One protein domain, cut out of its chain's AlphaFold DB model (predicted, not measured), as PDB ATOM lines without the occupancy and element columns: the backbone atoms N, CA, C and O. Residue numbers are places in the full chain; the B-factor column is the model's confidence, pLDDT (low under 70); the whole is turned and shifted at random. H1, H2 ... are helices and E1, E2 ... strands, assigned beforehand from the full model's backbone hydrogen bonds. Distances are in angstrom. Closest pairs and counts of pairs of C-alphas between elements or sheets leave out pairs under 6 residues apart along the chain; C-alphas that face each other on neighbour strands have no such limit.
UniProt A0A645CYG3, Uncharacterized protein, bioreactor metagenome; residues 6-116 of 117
ATOM      1  N   THR A   6      28.069 -40.133 -91.015       96.06
ATOM      2  CA  THR A   6      28.434 -41.434 -91.571       96.06
ATOM      3  C   THR A   6      29.938 -41.601 -91.453       96.06
ATOM      4  O   THR A   6      30.702 -40.818 -92.016       96.06
ATOM      5  N   LEU A   7      30.368 -42.634 -90.737       96.44
ATOM      6  CA  LEU A   7      31.746 -43.096 -90.770       96.44
ATOM      7  C   LEU A   7      31.958 -43.864 -92.070       96.44
ATOM      8  O   LEU A   7      31.301 -44.877 -92.305       96.44
ATOM      9  N   VAL A   8      32.870 -43.383 -92.912       98.00
ATOM     10  CA  VAL A   8      33.236 -44.030 -94.177       98.00
ATOM     11  C   VAL A   8      34.642 -44.597 -94.044       98.00
ATOM     12  O   VAL A   8      35.610 -43.851 -93.905       98.00
ATOM     13  N   PHE A   9      34.771 -45.920 -94.106       97.69
ATOM     14  CA  PHE A   9      36.044 -46.610 -93.883       97.69
ATOM     15  C   PHE A   9      36.843 -46.720 -95.183       97.69
ATOM     16  O   PHE A   9      37.046 -47.819 -95.687       97.69
ATOM     17  N   ALA A  10      37.250 -45.589 -95.760       97.88
ATOM     18  CA  ALA A  10      37.994 -45.532 -97.020       97.88
ATOM     19  C   ALA A  10      39.456 -45.999 -96.881       97.88
ATOM     20  O   ALA A  10      40.076 -45.837 -95.833       97.88
ATOM     21  N   LYS A  11      40.024 -46.544 -97.965       96.81
ATOM     22  CA  LYS A  11      41.447 -46.941 -98.030       96.81
ATOM     23  C   LYS A  11      42.389 -45.731 -98.060       96.81
ATOM     24  O   LYS A  11      43.538 -45.829 -97.649       96.81
ATOM     25  N   GLU A  12      41.890 -44.597 -98.544       97.00
ATOM     26  CA  GLU A  12      42.607 -43.331 -98.645       97.00
ATOM     27  C   GLU A  12      41.625 -42.154 -98.559       97.00
ATOM     28  O   GLU A  12      40.448 -42.277 -98.913       97.00
ATOM     29  N   LYS A  13      42.114 -40.993 -98.113       97.25
ATOM     30  CA  LYS A  13      41.327 -39.757 -98.007       97.25
ATOM     31  C   LYS A  13      41.266 -39.035 -99.361       97.25
ATOM     32  O   LYS A  13      41.813 -37.947 -99.521       97.25
ATOM     33  N   SER A  14      40.613 -39.662-100.334       98.00
ATOM     34  CA  SER A  14      40.385 -39.122-101.678       98.00
ATOM     35  C   SER A  14      38.915 -39.271-102.072       98.00
ATOM     36  O   SER A  14      38.203 -40.120-101.533       98.00
ATOM     37  N   GLU A  15      38.450 -38.477-103.039       98.31
ATOM     38  CA  GLU A  15      37.092 -38.615-103.581       98.31
ATOM     39  C   GLU A  15      36.840 -40.040-104.101       98.31
ATOM     40  O   GLU A  15      35.814 -40.649-103.798       98.31
ATOM     41  N   LYS A  16      37.819 -40.616-104.813       98.12
ATOM     42  CA  LYS A  16      37.753 -41.985-105.337       98.12
ATOM     43  C   LYS A  16      37.676 -43.028-104.217       98.12
ATOM     44  O   LYS A  16      36.863 -43.945-104.315       98.12
ATOM     45  N   GLY A  17      38.491 -42.889-103.170       98.38
ATOM     46  CA  GLY A  17      38.520 -43.810-102.032       98.38
ATOM     47  C   GLY A  17      37.236 -43.766-101.203       98.38
ATOM     48  O   GLY A  17      36.713 -44.810-100.816       98.38
ATOM     49  N   ILE A  18      36.690 -42.567-100.983       98.31
ATOM     50  CA  ILE A  18      35.394 -42.381-100.319       98.31
ATOM     51  C   ILE A  18      34.283 -42.999-101.167       98.31
ATOM     52  O   ILE A  18      33.499 -43.793-100.653       98.31
ATOM     53  N   LYS A  19      34.240 -42.688-102.470       98.12
ATOM     54  CA  LYS A  19      33.244 -43.235-103.396       98.12
ATOM     55  C   LYS A  19      33.249 -44.763-103.371       98.12
ATOM     56  O   LYS A  19      32.207 -45.366-103.155       98.12
ATOM     57  N   GLU A  20      34.412 -45.388-103.534       98.19
ATOM     58  CA  GLU A  20      34.537 -46.851-103.518       98.19
ATOM     59  C   GLU A  20      34.075 -47.468-102.187       98.19
ATOM     60  O   GLU A  20      33.347 -48.457-102.206       98.19
ATOM     61  N   ALA A  21      34.389 -46.853-101.044       98.25
ATOM     62  CA  ALA A  21      33.912 -47.316 -99.739       98.25
ATOM     63  C   ALA A  21      32.392 -47.226 -99.565       98.25
ATOM     64  O   ALA A  21      31.792 -48.121 -98.966       98.25
ATOM     65  N   LEU A  22      31.770 -46.172-100.102       97.69
ATOM     66  CA  LEU A  22      30.317 -46.017-100.093       97.69
ATOM     67  C   LEU A  22      29.636 -47.117-100.918       97.69
ATOM     68  O   LEU A  22      28.709 -47.752-100.421       97.69
ATOM     69  N   PHE A  23      30.115 -47.388-102.138       97.31
ATOM     70  CA  PHE A  23      29.544 -48.431-103.004       97.31
ATOM     71  C   PHE A  23      29.744 -49.850-102.456       97.31
ATOM     72  O   PHE A  23      28.880 -50.701-102.628       97.31
ATOM     73  N   ASP A  24      30.849 -50.093-101.752       97.12
ATOM     74  CA  ASP A  24      31.130 -51.370-101.079       97.12
ATOM     75  C   ASP A  24      30.360 -51.523 -99.741       97.12
ATOM     76  O   ASP A  24      30.378 -52.561 -99.070       97.12
ATOM     77  N   GLY A  25      29.654 -50.469 -99.313       95.81
ATOM     78  CA  GLY A  25      28.901 -50.446 -98.061       95.81
ATOM     79  C   GLY A  25      29.795 -50.605 -96.831       95.81
ATOM     80  O   GLY A  25      29.403 -51.262 -95.865       95.81
ATOM     81  N   ARG A  26      31.015 -50.053 -96.875       97.56
ATOM     82  CA  ARG A  26      31.927 -49.950 -95.727       97.56
ATOM     83  C   ARG A  26      31.644 -48.666 -94.963       97.56
ATOM     84  O   ARG A  26      32.456 -47.736 -94.946       97.56
ATOM     85  N   THR A  27      30.471 -48.623 -94.346       97.88
ATOM     86  CA  THR A  27      29.999 -47.473 -93.581       97.88
ATOM     87  C   THR A  27      29.353 -47.886 -92.267       97.88
ATOM     88  O   THR A  27      28.765 -48.961 -92.160       97.88
ATOM     89  N   LEU A  28      29.456 -47.006 -91.275       97.88
ATOM     90  CA  LEU A  28      28.618 -47.015 -90.078       97.88
ATOM     91  C   LEU A  28      27.918 -45.657 -89.973       97.88
ATOM     92  O   LEU A  28      28.479 -44.636 -90.375       97.88
ATOM     93  N   VAL A  29      26.707 -45.623 -89.434       96.25
ATOM     94  CA  VAL A  29      25.953 -44.385 -89.199       96.25
ATOM     95  C   VAL A  29      25.920 -44.103 -87.703       96.25
ATOM     96  O   VAL A  29      25.676 -45.012 -86.917       96.25
ATOM     97  N   ILE A  30      26.159 -42.848 -87.325       95.12
ATOM     98  CA  ILE A  30      26.065 -42.355 -85.949       95.12
ATOM     99  C   ILE A  30      24.965 -41.304 -85.883       95.12
ATOM    100  O   ILE A  30      25.032 -40.297 -86.590       95.12
ATOM    101  N   PHE A  31      23.969 -41.511 -85.028       93.69
ATOM    102  CA  PHE A  31      22.868 -40.570 -84.816       93.69
ATOM    103  C   PHE A  31      22.184 -40.856 -83.475       93.69
ATOM    104  O   PHE A  31      22.034 -42.008 -83.121       93.69
ATOM    105  N   PHE A  32      21.780 -39.844 -82.699       89.62
ATOM    106  CA  PHE A  32      21.064 -40.035 -81.415       89.62
ATOM    107  C   PHE A  32      21.645 -41.117 -80.472       89.62
ATOM    108  O   PHE A  32      20.905 -41.921 -79.917       89.62
ATOM    109  N   ASN A  33      22.970 -41.132 -80.280       91.69
ATOM    110  CA  ASN A  33      23.697 -42.153 -79.500       91.69
ATOM    111  C   ASN A  33      23.619 -43.588 -80.059       91.69
ATOM    112  O   ASN A  33      24.089 -44.517 -79.415       91.69
ATOM    113  N   ILE A  34      23.057 -43.767 -81.252       95.31
ATOM    114  CA  ILE A  34      23.006 -45.023 -81.996       95.31
ATOM    115  C   ILE A  34      24.204 -45.094 -82.937       95.31
ATOM    116  O   ILE A  34      24.512 -44.127 -83.639       95.31
ATOM    117  N   LEU A  35      24.832 -46.266 -82.981       97.19
ATOM    118  CA  LEU A  35      25.804 -46.668 -83.988       97.19
ATOM    119  C   LEU A  35      25.230 -47.854 -84.774       97.19
ATOM    120  O   LEU A  35      24.902 -48.878 -84.186       97.19
ATOM    121  N   ALA A  36      25.099 -47.742 -86.094       97.44
ATOM    122  CA  ALA A  36      24.458 -48.779 -86.906       97.44
ATOM    123  C   ALA A  36      25.261 -49.139 -88.160       97.44
ATOM    124  O   ALA A  36      25.865 -48.267 -88.789       97.44
ATOM    125  N   GLY A  37      25.237 -50.415 -88.551       97.00
ATOM    126  CA  GLY A  37      25.787 -50.890 -89.823       97.00
ATOM    127  C   GLY A  37      26.059 -52.394 -89.842       97.00
ATOM    128  O   GLY A  37      25.609 -53.125 -88.967       97.00
ATOM    129  N   LYS A  38      26.799 -52.867 -90.855       97.44
ATOM    130  CA  LYS A  38      27.103 -54.300 -91.029       97.44
ATOM    131  C   LYS A  38      27.804 -54.862 -89.787       97.44
ATOM    132  O   LYS A  38      28.814 -54.307 -89.354       97.44
ATOM    133  N   GLU A  39      27.323 -55.995 -89.279       97.75
ATOM    134  CA  GLU A  39      27.805 -56.619 -88.038       97.75
ATOM    135  C   GLU A  39      29.328 -56.806 -88.002       97.75
ATOM    136  O   GLU A  39      29.976 -56.382 -87.047       97.75
ATOM    137  N   ASP A  40      29.924 -57.358 -89.060       97.19
ATOM    138  CA  ASP A  40      31.375 -57.580 -89.129       97.19
ATOM    139  C   ASP A  40      32.190 -56.288 -89.014       97.19
ATOM    140  O   ASP A  40      33.293 -56.279 -88.457       97.19
ATOM    141  N   LEU A  41      31.674 -55.192 -89.569       97.88
ATOM    142  CA  LEU A  41      32.323 -53.888 -89.509       97.88
ATOM    143  C   LEU A  41      32.155 -53.274 -88.119       97.88
ATOM    144  O   LEU A  41      33.118 -52.758 -87.555       97.88
ATOM    145  N   LEU A  42      30.954 -53.390 -87.557       97.81
ATOM    146  CA  LEU A  42      30.610 -52.889 -86.236       97.81
ATOM    147  C   LEU A  42      31.423 -53.596 -85.141       97.81
ATOM    148  O   LEU A  42      32.041 -52.924 -84.322       97.81
ATOM    149  N   LYS A  43      31.545 -54.932 -85.198       98.12
ATOM    150  CA  LYS A  43      32.412 -55.732 -84.310       98.12
ATOM    151  C   LYS A  43      33.857 -55.250 -84.337       98.12
ATOM    152  O   LYS A  43      34.460 -55.030 -83.290       98.12
ATOM    153  N   LYS A  44      34.419 -55.067 -85.537       97.94
ATOM    154  CA  LYS A  44      35.801 -54.589 -85.710       97.94
ATOM    155  C   LYS A  44      35.982 -53.175 -85.172       97.94
ATOM    156  O   LYS A  44      37.015 -52.894 -84.575       97.94
ATOM    157  N   PHE A  45      35.000 -52.306 -85.389       98.12
ATOM    158  CA  PHE A  45      35.028 -50.935 -84.904       98.12
ATOM    159  C   PHE A  45      34.991 -50.882 -83.373       98.12
ATOM    160  O   PHE A  45      35.905 -50.339 -82.763       98.12
ATOM    161  N   VAL A  46      34.011 -51.541 -82.751       98.19
ATOM    162  CA  VAL A  46      33.866 -51.620 -81.289       98.19
ATOM    163  C   VAL A  46      35.121 -52.203 -80.633       98.19
ATOM    164  O   VAL A  46      35.641 -51.627 -79.681       98.19
ATOM    165  N   ALA A  47      35.674 -53.285 -81.191       97.75
ATOM    166  CA  ALA A  47      36.911 -53.900 -80.702       97.75
ATOM    167  C   ALA A  47      38.154 -52.999 -80.830       97.75
ATOM    168  O   ALA A  47      39.182 -53.289 -80.225       97.75
ATOM    169  N   LYS A  48      38.100 -51.937 -81.644       97.88
ATOM    170  CA  LYS A  48      39.149 -50.909 -81.723       97.88
ATOM    171  C   LYS A  48      38.902 -49.725 -80.795       97.88
ATOM    172  O   LYS A  48      39.851 -49.007 -80.506       97.88
ATOM    173  N   CYS A  49      37.667 -49.521 -80.345       98.31
ATOM    174  CA  CYS A  49      37.315 -48.467 -79.400       98.31
ATOM    175  C   CYS A  49      37.540 -48.883 -77.942       98.31
ATOM    176  O   CYS A  49      37.850 -48.026 -77.118       98.31
ATOM    177  N   ILE A  50      37.358 -50.167 -77.617       98.50
ATOM    178  CA  ILE A  50      37.376 -50.661 -76.237       98.50
ATOM    179  C   ILE A  50      38.575 -51.580 -76.011       98.50
ATOM    180  O   ILE A  50      38.636 -52.676 -76.564       98.50
ATOM    181  N   ASP A  51      39.475 -51.167 -75.120       98.12
ATOM    182  CA  ASP A  51      40.571 -51.995 -74.624       98.12
ATOM    183  C   ASP A  51      40.196 -52.627 -73.283       98.12
ATOM    184  O   ASP A  51      39.728 -51.949 -72.365       98.12
ATOM    185  N   VAL A  52      40.430 -53.933 -73.134       98.00
ATOM    186  CA  VAL A  52      40.121 -54.655 -71.893       98.00
ATOM    187  C   VAL A  52      41.386 -55.093 -71.174       98.00
ATOM    188  O   VAL A  52      42.217 -55.828 -71.707       98.00
ATOM    189  N   LYS A  53      41.491 -54.698 -69.906       98.25
ATOM    190  CA  LYS A  53      42.531 -55.137 -68.979       98.25
ATOM    191  C   LYS A  53      41.930 -56.045 -67.914       98.25
ATOM    192  O   LYS A  53      41.026 -55.659 -67.176       98.25
ATOM    193  N   VAL A  54      42.468 -57.254 -67.789       97.94
ATOM    194  CA  VAL A  54      42.037 -58.214 -66.766       97.94
ATOM    195  C   VAL A  54      42.695 -57.873 -65.430       97.94
ATOM    196  O   VAL A  54      43.920 -57.859 -65.332       97.94
ATOM    197  N   ILE A  55      41.886 -57.612 -64.401       98.25
ATOM    198  CA  ILE A  55      42.355 -57.307 -63.039       98.25
ATOM    199  C   ILE A  55      42.383 -58.569 -62.178       98.25
ATOM    200  O   ILE A  55      43.377 -58.845 -61.513       98.25
ATOM    201  N   ASP A  56      41.310 -59.361 -62.217       97.19
ATOM    202  CA  ASP A  56      41.223 -60.653 -61.534       97.19
ATOM    203  C   ASP A  56      40.486 -61.650 -62.428       97.19
ATOM    204  O   ASP A  56      39.257 -61.642 -62.532       97.19
ATOM    205  N   LYS A  57      41.248 -62.542 -63.066       94.94
ATOM    206  CA  LYS A  57      40.701 -63.545 -63.984       94.94
ATOM    207  C   LYS A  57      39.772 -64.544 -63.287       94.94
ATOM    208  O   LYS A  57      38.818 -64.994 -63.908       94.94
ATOM    209  N   LYS A  58      40.032 -64.899 -62.022       94.44
ATOM    210  CA  LYS A  58      39.219 -65.888 -61.289       94.44
ATOM    211  C   LYS A  58      37.856 -65.312 -60.924       94.44
ATOM    212  O   LYS A  58      36.860 -66.024 -60.977       94.44
ATOM    213  N   LYS A  59      37.819 -64.030 -60.557       94.69
ATOM    214  CA  LYS A  59      36.577 -63.322 -60.220       94.69
ATOM    215  C   LYS A  59      35.889 -62.689 -61.432       94.69
ATOM    216  O   LYS A  59      34.753 -62.251 -61.299       94.69
ATOM    217  N   GLY A  60      36.546 -62.647 -62.592       95.81
ATOM    218  CA  GLY A  60      36.039 -61.988 -63.796       95.81
ATOM    219  C   GLY A  60      36.071 -60.460 -63.707       95.81
ATOM    220  O   GLY A  60      35.259 -59.802 -64.346       95.81
ATOM    221  N   VAL A  61      36.957 -59.882 -62.892       97.69
ATOM    222  CA  VAL A  61      37.067 -58.423 -62.748       97.69
ATOM    223  C   VAL A  61      37.947 -57.878 -63.864       97.69
ATOM    224  O   VAL A  61      39.117 -58.259 -63.981       97.69
ATOM    225  N   ILE A  62      37.395 -56.952 -64.643       98.12
ATOM    226  CA  ILE A  62      38.082 -56.271 -65.738       98.12
ATOM    227  C   ILE A  62      37.967 -54.755 -65.621       98.12
ATOM    228  O   ILE A  62      37.063 -54.226 -64.977       98.12
ATOM    229  N   GLU A  63      38.868 -54.068 -66.303       98.50
ATOM    230  CA  GLU A  63      38.765 -52.663 -66.671       98.50
ATOM    231  C   GLU A  63      38.553 -52.578 -68.182       98.50
ATOM    232  O   GLU A  63      39.394 -53.048 -68.945       98.50
ATOM    233  N   ALA A  64      37.431 -52.000 -68.604       98.44
ATOM    234  CA  ALA A  64      37.158 -51.661 -69.995       98.44
ATOM    235  C   ALA A  64      37.454 -50.170 -70.197       98.44
ATOM    236  O   ALA A  64      36.769 -49.322 -69.625       98.44
ATOM    237  N   ALA A  65      38.491 -49.861 -70.968       98.69
ATOM    238  CA  ALA A  65      38.863 -48.510 -71.360       98.69
ATOM    239  C   ALA A  65      38.237 -48.189 -72.719       98.69
ATOM    240  O   ALA A  65      38.555 -48.842 -73.707       98.69
ATOM    241  N   ASN A  66      37.345 -47.201 -72.769       98.69
ATOM    242  CA  ASN A  66      36.831 -46.673 -74.027       98.69
ATOM    243  C   ASN A  66      37.728 -45.516 -74.482       98.69
ATOM    244  O   ASN A  66      37.699 -44.441 -73.890       98.69
ATOM    245  N   ASN A  67      38.511 -45.758 -75.529       98.31
ATOM    246  CA  ASN A  67      39.479 -44.821 -76.104       98.31
ATOM    247  C   ASN A  67      38.913 -44.096 -77.337       98.31
ATOM    248  O   ASN A  67      39.648 -43.754 -78.265       98.31
ATOM    249  N   SER A  68      37.591 -43.941 -77.396       96.94
ATOM    250  CA  SER A  68      36.890 -43.266 -78.484       96.94
ATOM    251  C   SER A  68      35.956 -42.184 -77.956       96.94
ATOM    252  O   SER A  68      35.528 -42.232 -76.806       96.94
ATOM    253  N   ASP A  69      35.551 -41.281 -78.847       94.69
ATOM    254  CA  ASP A  69      34.541 -40.250 -78.578       94.69
ATOM    255  C   ASP A  69      33.093 -40.792 -78.566       94.69
ATOM    256  O   ASP A  69      32.133 -40.025 -78.455       94.69
ATOM    257  N   ILE A  70      32.903 -42.105 -78.739       95.38
ATOM    258  CA  ILE A  70      31.588 -42.742 -78.865       95.38
ATOM    259  C   ILE A  70      31.260 -43.472 -77.572       95.38
ATOM    260  O   ILE A  70      32.030 -44.303 -77.103       95.38
ATOM    261  N   GLU A  71      30.094 -43.188 -77.001       97.06
ATOM    262  CA  GLU A  71      29.575 -43.941 -75.866       97.06
ATOM    263  C   GLU A  71      29.077 -45.320 -76.316       97.06
ATOM    264  O   GLU A  71      28.377 -45.446 -77.322       97.06
ATOM    265  N   PHE A  72      29.376 -46.355 -75.532       98.31
ATOM    266  CA  PHE A  72      28.787 -47.682 -75.713       98.31
ATOM    267  C   PHE A  72      27.971 -48.057 -74.487       98.31
ATOM    268  O   PHE A  72      28.451 -47.961 -73.359       98.31
ATOM    269  N   THR A  73      26.749 -48.531 -74.699       98.19
ATOM    270  CA  THR A  73      25.922 -49.076 -73.621       98.19
ATOM    271  C   THR A  73      25.861 -50.585 -73.769       98.19
ATOM    272  O   THR A  73      25.384 -51.092 -74.781       98.19
ATOM    273  N   ILE A  74      26.356 -51.307 -72.764       98.31
ATOM    274  CA  ILE A  74      26.368 -52.769 -72.746       98.31
ATOM    275  C   ILE A  74      25.368 -53.307 -71.723       98.31
ATOM    276  O   ILE A  74      25.203 -52.754 -70.634       98.31
ATOM    277  N   LYS A  75      24.734 -54.430 -72.052       98.06
ATOM    278  CA  LYS A  75      23.825 -55.173 -71.182       98.06
ATOM    279  C   LYS A  75      24.305 -56.611 -71.013       98.06
ATOM    280  O   LYS A  75      24.597 -57.294 -71.996       98.06
ATOM    281  N   TYR A  76      24.357 -57.080 -69.768       94.81
ATOM    282  CA  TYR A  76      24.661 -58.473 -69.432       94.81
ATOM    283  C   TYR A  76      23.944 -58.899 -68.144       94.81
ATOM    284  O   TYR A  76      24.115 -58.303 -67.078       94.81
ATOM    285  N   GLY A  77      23.121 -59.948 -68.241       89.75
ATOM    286  CA  GLY A  77      22.146 -60.254 -67.189       89.75
ATOM    287  C   GLY A  77      21.224 -59.053 -66.958       89.75
ATOM    288  O   GLY A  77      20.734 -58.460 -67.922       89.75
ATOM    289  N   ASP A  78      21.066 -58.658 -65.696       91.31
ATOM    290  CA  ASP A  78      20.286 -57.480 -65.293       91.31
ATOM    291  C   ASP A  78      21.112 -56.183 -65.253       91.31
ATOM    292  O   ASP A  78      20.583 -55.110 -64.969       91.31
ATOM    293  N   ASN A  79      22.416 -56.255 -65.545       93.50
ATOM    294  CA  ASN A  79      23.293 -55.091 -65.503       93.50
ATOM    295  C   ASN A  79      23.229 -54.318 -66.820       93.50
ATOM    296  O   ASN A  79      23.404 -54.893 -67.896       93.50
ATOM    297  N   LEU A  80      23.062 -53.000 -66.707       96.88
ATOM    298  CA  LEU A  80      23.246 -52.029 -67.778       96.88
ATOM    299  C   LEU A  80      24.454 -51.161 -67.420       96.88
ATOM    300  O   LEU A  80      24.473 -50.538 -66.360       96.88
ATOM    301  N   VAL A  81      25.472 -51.142 -68.276       97.88
ATOM    302  CA  VAL A  81      26.720 -50.414 -68.026       97.88
ATOM    303  C   VAL A  81      27.015 -49.489 -69.193       97.88
ATOM    304  O   VAL A  81      27.006 -49.904 -70.348       97.88
ATOM    305  N   ILE A  82      27.316 -48.235 -68.868       98.25
ATOM    306  CA  ILE A  82      27.763 -47.235 -69.832       98.25
ATOM    307  C   ILE A  82      29.293 -47.228 -69.847       98.25
ATOM    308  O   ILE A  82      29.950 -47.049 -68.817       98.25
ATOM    309  N   LEU A  83      29.861 -47.420 -71.029       98.38
ATOM    310  CA  LEU A  83      31.269 -47.206 -71.329       98.38
ATOM    311  C   LEU A  83      31.389 -45.809 -71.941       98.38
ATOM    312  O   LEU A  83      31.308 -45.634 -73.158       98.38
ATOM    313  N   ALA A  84      31.505 -44.805 -71.073       98.06
ATOM    314  CA  ALA A  84      31.585 -43.407 -71.482       98.06
ATOM    315  C   ALA A  84      32.879 -43.124 -72.275       98.06
ATOM    316  O   ALA A  84      33.888 -43.786 -72.019       98.06
ATOM    317  N   PRO A  85      32.872 -42.144 -73.196       97.88
ATOM    318  CA  PRO A  85      34.067 -41.709 -73.917       97.88
ATOM    319  C   PRO A  85      35.227 -41.348 -72.986       97.88
ATOM    320  O   PRO A  85      35.007 -40.722 -71.945       97.88
ATOM    321  N   ASP A  86      36.448 -41.732 -73.358       97.69
ATOM    322  CA  ASP A  86      37.692 -41.461 -72.620       97.69
ATOM    323  C   ASP A  86      37.651 -41.865 -71.132       97.69
ATOM    324  O   ASP A  86      38.232 -41.207 -70.254       97.69
ATOM    325  N   LYS A  87      36.930 -42.946 -70.812       98.56
ATOM    326  CA  LYS A  87      36.813 -43.479 -69.448       98.56
ATOM    327  C   LYS A  87      37.197 -44.946 -69.361       98.56
ATOM    328  O   LYS A  87      36.989 -45.740 -70.274       98.56
ATOM    329  N   VAL A  88      37.706 -45.298 -68.182       98.69
ATOM    330  CA  VAL A  88      37.898 -46.680 -67.749       98.69
ATOM    331  C   VAL A  88      36.762 -47.052 -66.808       98.69
ATOM    332  O   VAL A  88      36.600 -46.440 -65.750       98.69
ATOM    333  N   THR A  89      36.006 -48.083 -67.169       98.44
ATOM    334  CA  THR A  89      34.936 -48.644 -66.344       98.44
ATOM    335  C   THR A  89      35.372 -50.004 -65.820       98.44
ATOM    336  O   THR A  89      35.691 -50.909 -66.592       98.44
ATOM    337  N   ARG A  90      35.386 -50.173 -64.494       97.88
ATOM    338  CA  ARG A  90      35.624 -51.476 -63.865       97.88
ATOM    339  C   ARG A  90      34.305 -52.229 -63.734       97.88
ATOM    340  O   ARG A  90      33.356 -51.698 -63.166       97.88
ATOM    341  N   LEU A  91      34.261 -53.465 -64.220       96.25
ATOM    342  CA  LEU A  91      33.081 -54.323 -64.125       96.25
ATOM    343  C   LEU A  91      33.459 -55.797 -63.922       96.25
ATOM    344  O   LEU A  91      34.610 -56.192 -64.118       96.25
ATOM    345  N   THR A  92      32.473 -56.600 -63.527       96.25
ATOM    346  CA  THR A  92      32.621 -58.049 -63.364       96.25
ATOM    347  C   THR A  92      31.921 -58.756 -64.518       96.25
ATOM    348  O   THR A  92      30.694 -58.794 -64.574       96.25
ATOM    349  N   LEU A  93      32.696 -59.331 -65.435       95.56
ATOM    350  CA  LEU A  93      32.206 -60.037 -66.616       95.56
ATOM    351  C   LEU A  93      33.088 -61.252 -66.869       95.56
ATOM    352  O   LEU A  93      34.296 -61.111 -66.964       95.56
ATOM    353  N   GLN A  94      32.502 -62.439 -67.004       93.12
ATOM    354  CA  GLN A  94      33.269 -63.655 -67.282       93.12
ATOM    355  C   GLN A  94      33.903 -63.621 -68.681       93.12
ATOM    356  O   GLN A  94      33.326 -63.071 -69.618       93.12
ATOM    357  N   GLN A  95      35.066 -64.256 -68.832       93.69
ATOM    358  CA  GLN A  95      35.732 -64.384 -70.128       93.69
ATOM    359  C   GLN A  95      34.806 -65.048 -71.159       93.69
ATOM    360  O   GLN A  95      34.115 -66.020 -70.848       93.69
ATOM    361  N   LYS A  96      34.820 -64.538 -72.394       94.31
ATOM    362  CA  LYS A  96      33.983 -64.937 -73.535       94.31
ATOM    363  C   LYS A  96      32.482 -64.800 -73.298       94.31
ATOM    364  O   LYS A  96      31.697 -65.242 -74.134       94.31
ATOM    365  N   LYS A  97      32.056 -64.195 -72.185       95.56
ATOM    366  CA  LYS A  97      30.645 -63.908 -71.962       95.56
ATOM    367  C   LYS A  97      30.225 -62.820 -72.938       95.56
ATOM    368  O   LYS A  97      30.765 -61.716 -72.919       95.56
ATOM    369  N   GLU A  98      29.261 -63.154 -73.780       96.56
ATOM    370  CA  GLU A  98      28.664 -62.195 -74.694       96.56
ATOM    371  C   GLU A  98      27.892 -61.123 -73.927       96.56
ATOM    372  O   GLU A  98      27.207 -61.408 -72.936       96.56
ATOM    373  N   VAL A  99      28.018 -59.889 -74.406       97.88
ATOM    374  CA  VAL A  99      27.245 -58.739 -73.949       97.88
ATOM    375  C   VAL A  99      26.484 -58.156 -75.132       97.88
ATOM    376  O   VAL A  99      26.960 -58.194 -76.268       97.88
ATOM    377  N   LEU A 100      25.299 -57.623 -74.860       98.50
ATOM    378  CA  LEU A 100      24.495 -56.919 -75.850       98.50
ATOM    379  C   LEU A 100      24.868 -55.438 -75.823       98.50
ATOM    380  O   LEU A 100      24.783 -54.810 -74.773       98.50
ATOM    381  N   PHE A 101      25.260 -54.873 -76.957       98.50
ATOM    382  CA  PHE A 101      25.504 -53.441 -77.105       98.50
ATOM    383  C   PHE A 101      24.193 -52.753 -77.493       98.50
ATOM    384  O   PHE A 101      23.827 -52.718 -78.666       98.50
ATOM    385  N   SER A 102      23.467 -52.211 -76.516       97.75
ATOM    386  CA  SER A 102      22.081 -51.750 -76.697       97.75
ATOM    387  C   SER A 102      21.941 -50.528 -77.597       97.75
ATOM    388  O   SER A 102      20.845 -50.231 -78.058       97.75
ATOM    389  N   ASN A 103      23.034 -49.806 -77.835       97.44
ATOM    390  CA  ASN A 103      23.071 -48.672 -78.748       97.44
ATOM    391  C   ASN A 103      23.802 -48.974 -80.068       97.44
ATOM    392  O   ASN A 103      24.012 -48.072 -80.875       97.44
ATOM    393  N   CYS A 104      24.184 -50.233 -80.301       98.31
ATOM    394  CA  CYS A 104      24.822 -50.686 -81.533       98.31
ATOM    395  C   CYS A 104      23.872 -51.612 -82.296       98.31
ATOM    396  O   CYS A 104      23.482 -52.647 -81.762       98.31
ATOM    397  N   TYR A 105      23.510 -51.260 -83.528       98.31
ATOM    398  CA  TYR A 105      22.496 -51.962 -84.319       98.31
ATOM    399  C   TYR A 105      23.096 -52.621 -85.562       98.31
ATOM    400  O   TYR A 105      23.836 -51.991 -86.324       98.31
ATOM    401  N   THR A 106      22.752 -53.890 -85.768       97.88
ATOM    402  CA  THR A 106      23.141 -54.705 -86.932       97.88
ATOM    403  C   THR A 106      21.985 -54.918 -87.911       97.88
ATOM    404  O   THR A 106      22.222 -55.262 -89.067       97.88
ATOM    405  N   GLY A 107      20.758 -54.641 -87.463       94.75
ATOM    406  CA  GLY A 107      19.505 -54.690 -88.213       94.75
ATOM    407  C   GLY A 107      18.451 -53.792 -87.555       94.75
ATOM    408  O   GLY A 107      18.765 -53.051 -86.624       94.75
ATOM    409  N   GLU A 108      17.206 -53.837 -88.034       90.19
ATOM    410  CA  GLU A 108      16.117 -52.965 -87.550       90.19
ATOM    411  C   GLU A 108      15.792 -53.190 -86.065       90.19
ATOM    412  O   GLU A 108      15.653 -52.235 -85.303       90.19
ATOM    413  N   GLU A 109      15.772 -54.452 -85.635       91.81
ATOM    414  CA  GLU A 109      15.495 -54.855 -84.248       91.81
ATOM    415  C   GLU A 109      16.639 -55.687 -83.646       91.81
ATOM    416  O   GLU A 109      16.489 -56.342 -82.615       91.81
ATOM    417  N   GLU A 110      17.805 -55.667 -84.293       97.00
ATOM    418  CA  GLU A 110      18.956 -56.479 -83.913       97.00
ATOM    419  C   GLU A 110      20.080 -55.598 -83.375       97.00
ATOM    420  O   GLU A 110      20.586 -54.703 -84.061       97.00
ATOM    421  N   ASN A 111      20.493 -55.881 -82.141       98.31
ATOM    422  CA  ASN A 111      21.663 -55.270 -81.537       98.31
ATOM    423  C   ASN A 111      22.899 -56.146 -81.710       98.31
ATOM    424  O   ASN A 111      22.829 -57.374 -81.723       98.31
ATOM    425  N   LEU A 112      24.056 -55.494 -81.731       98.56
ATOM    426  CA  LEU A 112      25.327 -56.193 -81.706       98.56
ATOM    427  C   LEU A 112      25.472 -57.000 -80.408       98.56
ATOM    428  O   LEU A 112      25.375 -56.457 -79.306       98.56
ATOM    429  N   VAL A 113      25.808 -58.279 -80.555       98.31
ATOM    430  CA  VAL A 113      26.190 -59.171 -79.460       98.31
ATOM    431  C   VAL A 113      27.612 -59.671 -79.707       98.31
ATOM    432  O   VAL A 113      27.928 -60.196 -80.775       98.31
ATOM    433  N   MET A 114      28.503 -59.458 -78.737       97.94
ATOM    434  CA  MET A 114      29.882 -59.955 -78.793       97.94
ATOM    435  C   MET A 114      30.516 -60.004 -77.394       97.94
ATOM    436  O   MET A 114      30.059 -59.296 -76.494       97.94
ATOM    437  N   PRO A 115      31.561 -60.819 -77.162       97.31
ATOM    438  CA  PRO A 115      32.334 -60.745 -75.927       97.31
ATOM    439  C   PRO A 115      33.212 -59.486 -75.891       97.31
ATOM    440  O   PRO A 115      33.665 -59.008 -76.931       97.31
ATOM    441  N   LEU A 116      33.504 -58.991 -74.684       94.25
ATOM    442  CA  LEU A 116      34.515 -57.944 -74.486       94.25
ATOM    443  C   LEU A 116      35.947 -58.506 -74.403       94.25
ATOM    444  O   LEU A 116      36.886 -57.798 -74.753       94.25
TER     445      LEU A 116
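AT A GLANCE: This is residues 6 to 116 of the 117 residues of an uncharacterized protein of bioreactor metagenome (UniProt A0A645CYG3). A strongly twisted, branched sheet of seven strands, E1, E2, E3, E6, E7, E9 and E10, curls round helix H2, which lies near the middle of an elongated body. The small helix H1 sits at one end of the long axis beside E1, and towards the other end a second sheet of three strands meets the first where E5 and E8 come close to E7, with the turn of the hairpin E4 and E5 reaching farthest out. The printed part has 111 residues, with two named helices and ten named strands in the order E1 H1 E2 E3 H2 E4 E5 E6 E7 E8 E9 E10. The large sheet is mixed, with E3 and E9 its parallel pair, while the small one runs E4 E5 E8 and is antiparallel; the class is mixed, helices and strands. The whole is compact, with a radius of gyration of the C-alphas of 15.2 A, and spans 50 by 28 by 23 A.

HOW THE PARTS SIT: In the large sheet E9, residues 98 to 105, has three neighbours and bends by 87 degrees at residue 102. E3, residues 34 to 37, and E6, residues 72 to 76, lie on one side of E9, beside its residues 103 to 105 and 99 to 103; E10, residues 111 to 115, lies on the other side. E9 and E10 form a hairpin, with N 101 and O 112 2.8 A apart, within hydrogen-bond range. E6 is antiparallel to E9, with N 75 and O 100 at 2.7 A, and E3 is parallel to it, with N 105 and O 35 at 2.8 A. E7, residues 79 to 83, is an edge strand in a hairpin with E6, with N 83 and O 72 at 2.8 A. E2, residues 27 to 31, forms a hairpin with E3, with N 29 and O 36 at 2.8 A, and on the other side of E2 lies the edge strand E1, residues 6 to 8, antiparallel, with N 7 and O 28 at 2.8 A. H2, residues 39 to 49, is on this sheet, which curls round it; the closest C-alphas of H2 and E10 are those of Glu 39 and Leu 112, 6.8 A apart. H1, residues 15 to 23, only grazes the sheet with its residues 17 to 22, and its closest C-alphas to E1 are those of Ala 21 and Val 8, 6.5 A apart. H1 and H2 are apart. In both helices every O i to N i+4 pair is within hydrogen-bond range. In the small sheet E5, residues 61 to 66, is the inner strand. It forms a hairpin with E4, residues 50 to 56, with N 53 and O 63 at 2.8 A, and is antiparallel to E8, residues 87 to 92, with N 64 and O 89 at 2.9 A. This sheet is only just strongly twisted, with C-alphas up to 4.3 A off its plane. H2 only grazes it, with its residues 46 to 49. The closest C-alphas of E5 and E7 are those of Asn 66 and Leu 83, 6.2 A apart.

IN THESE COORDINATES: E1 begins at C-alpha 6, (28.434, -41.434, -91.571), and E10 ends at C-alpha 115, (32.334, -60.745, -75.927). H2 begins at C-alpha 39, (27.805, -56.619, -88.038). From first to last C-alpha E4 measures 18.2 A, E5 and E8 16.3 A each, E9 15.3 A, H2 15.2 A and H1 12.4 A.

THE WHOLE: The C-alphas farthest apart are those of Glu 15 and Lys 58, 50.4 A. The printed part has no cut and no long link. The mean pLDDT of the printed part is 96.9, and no printed residue is under 70.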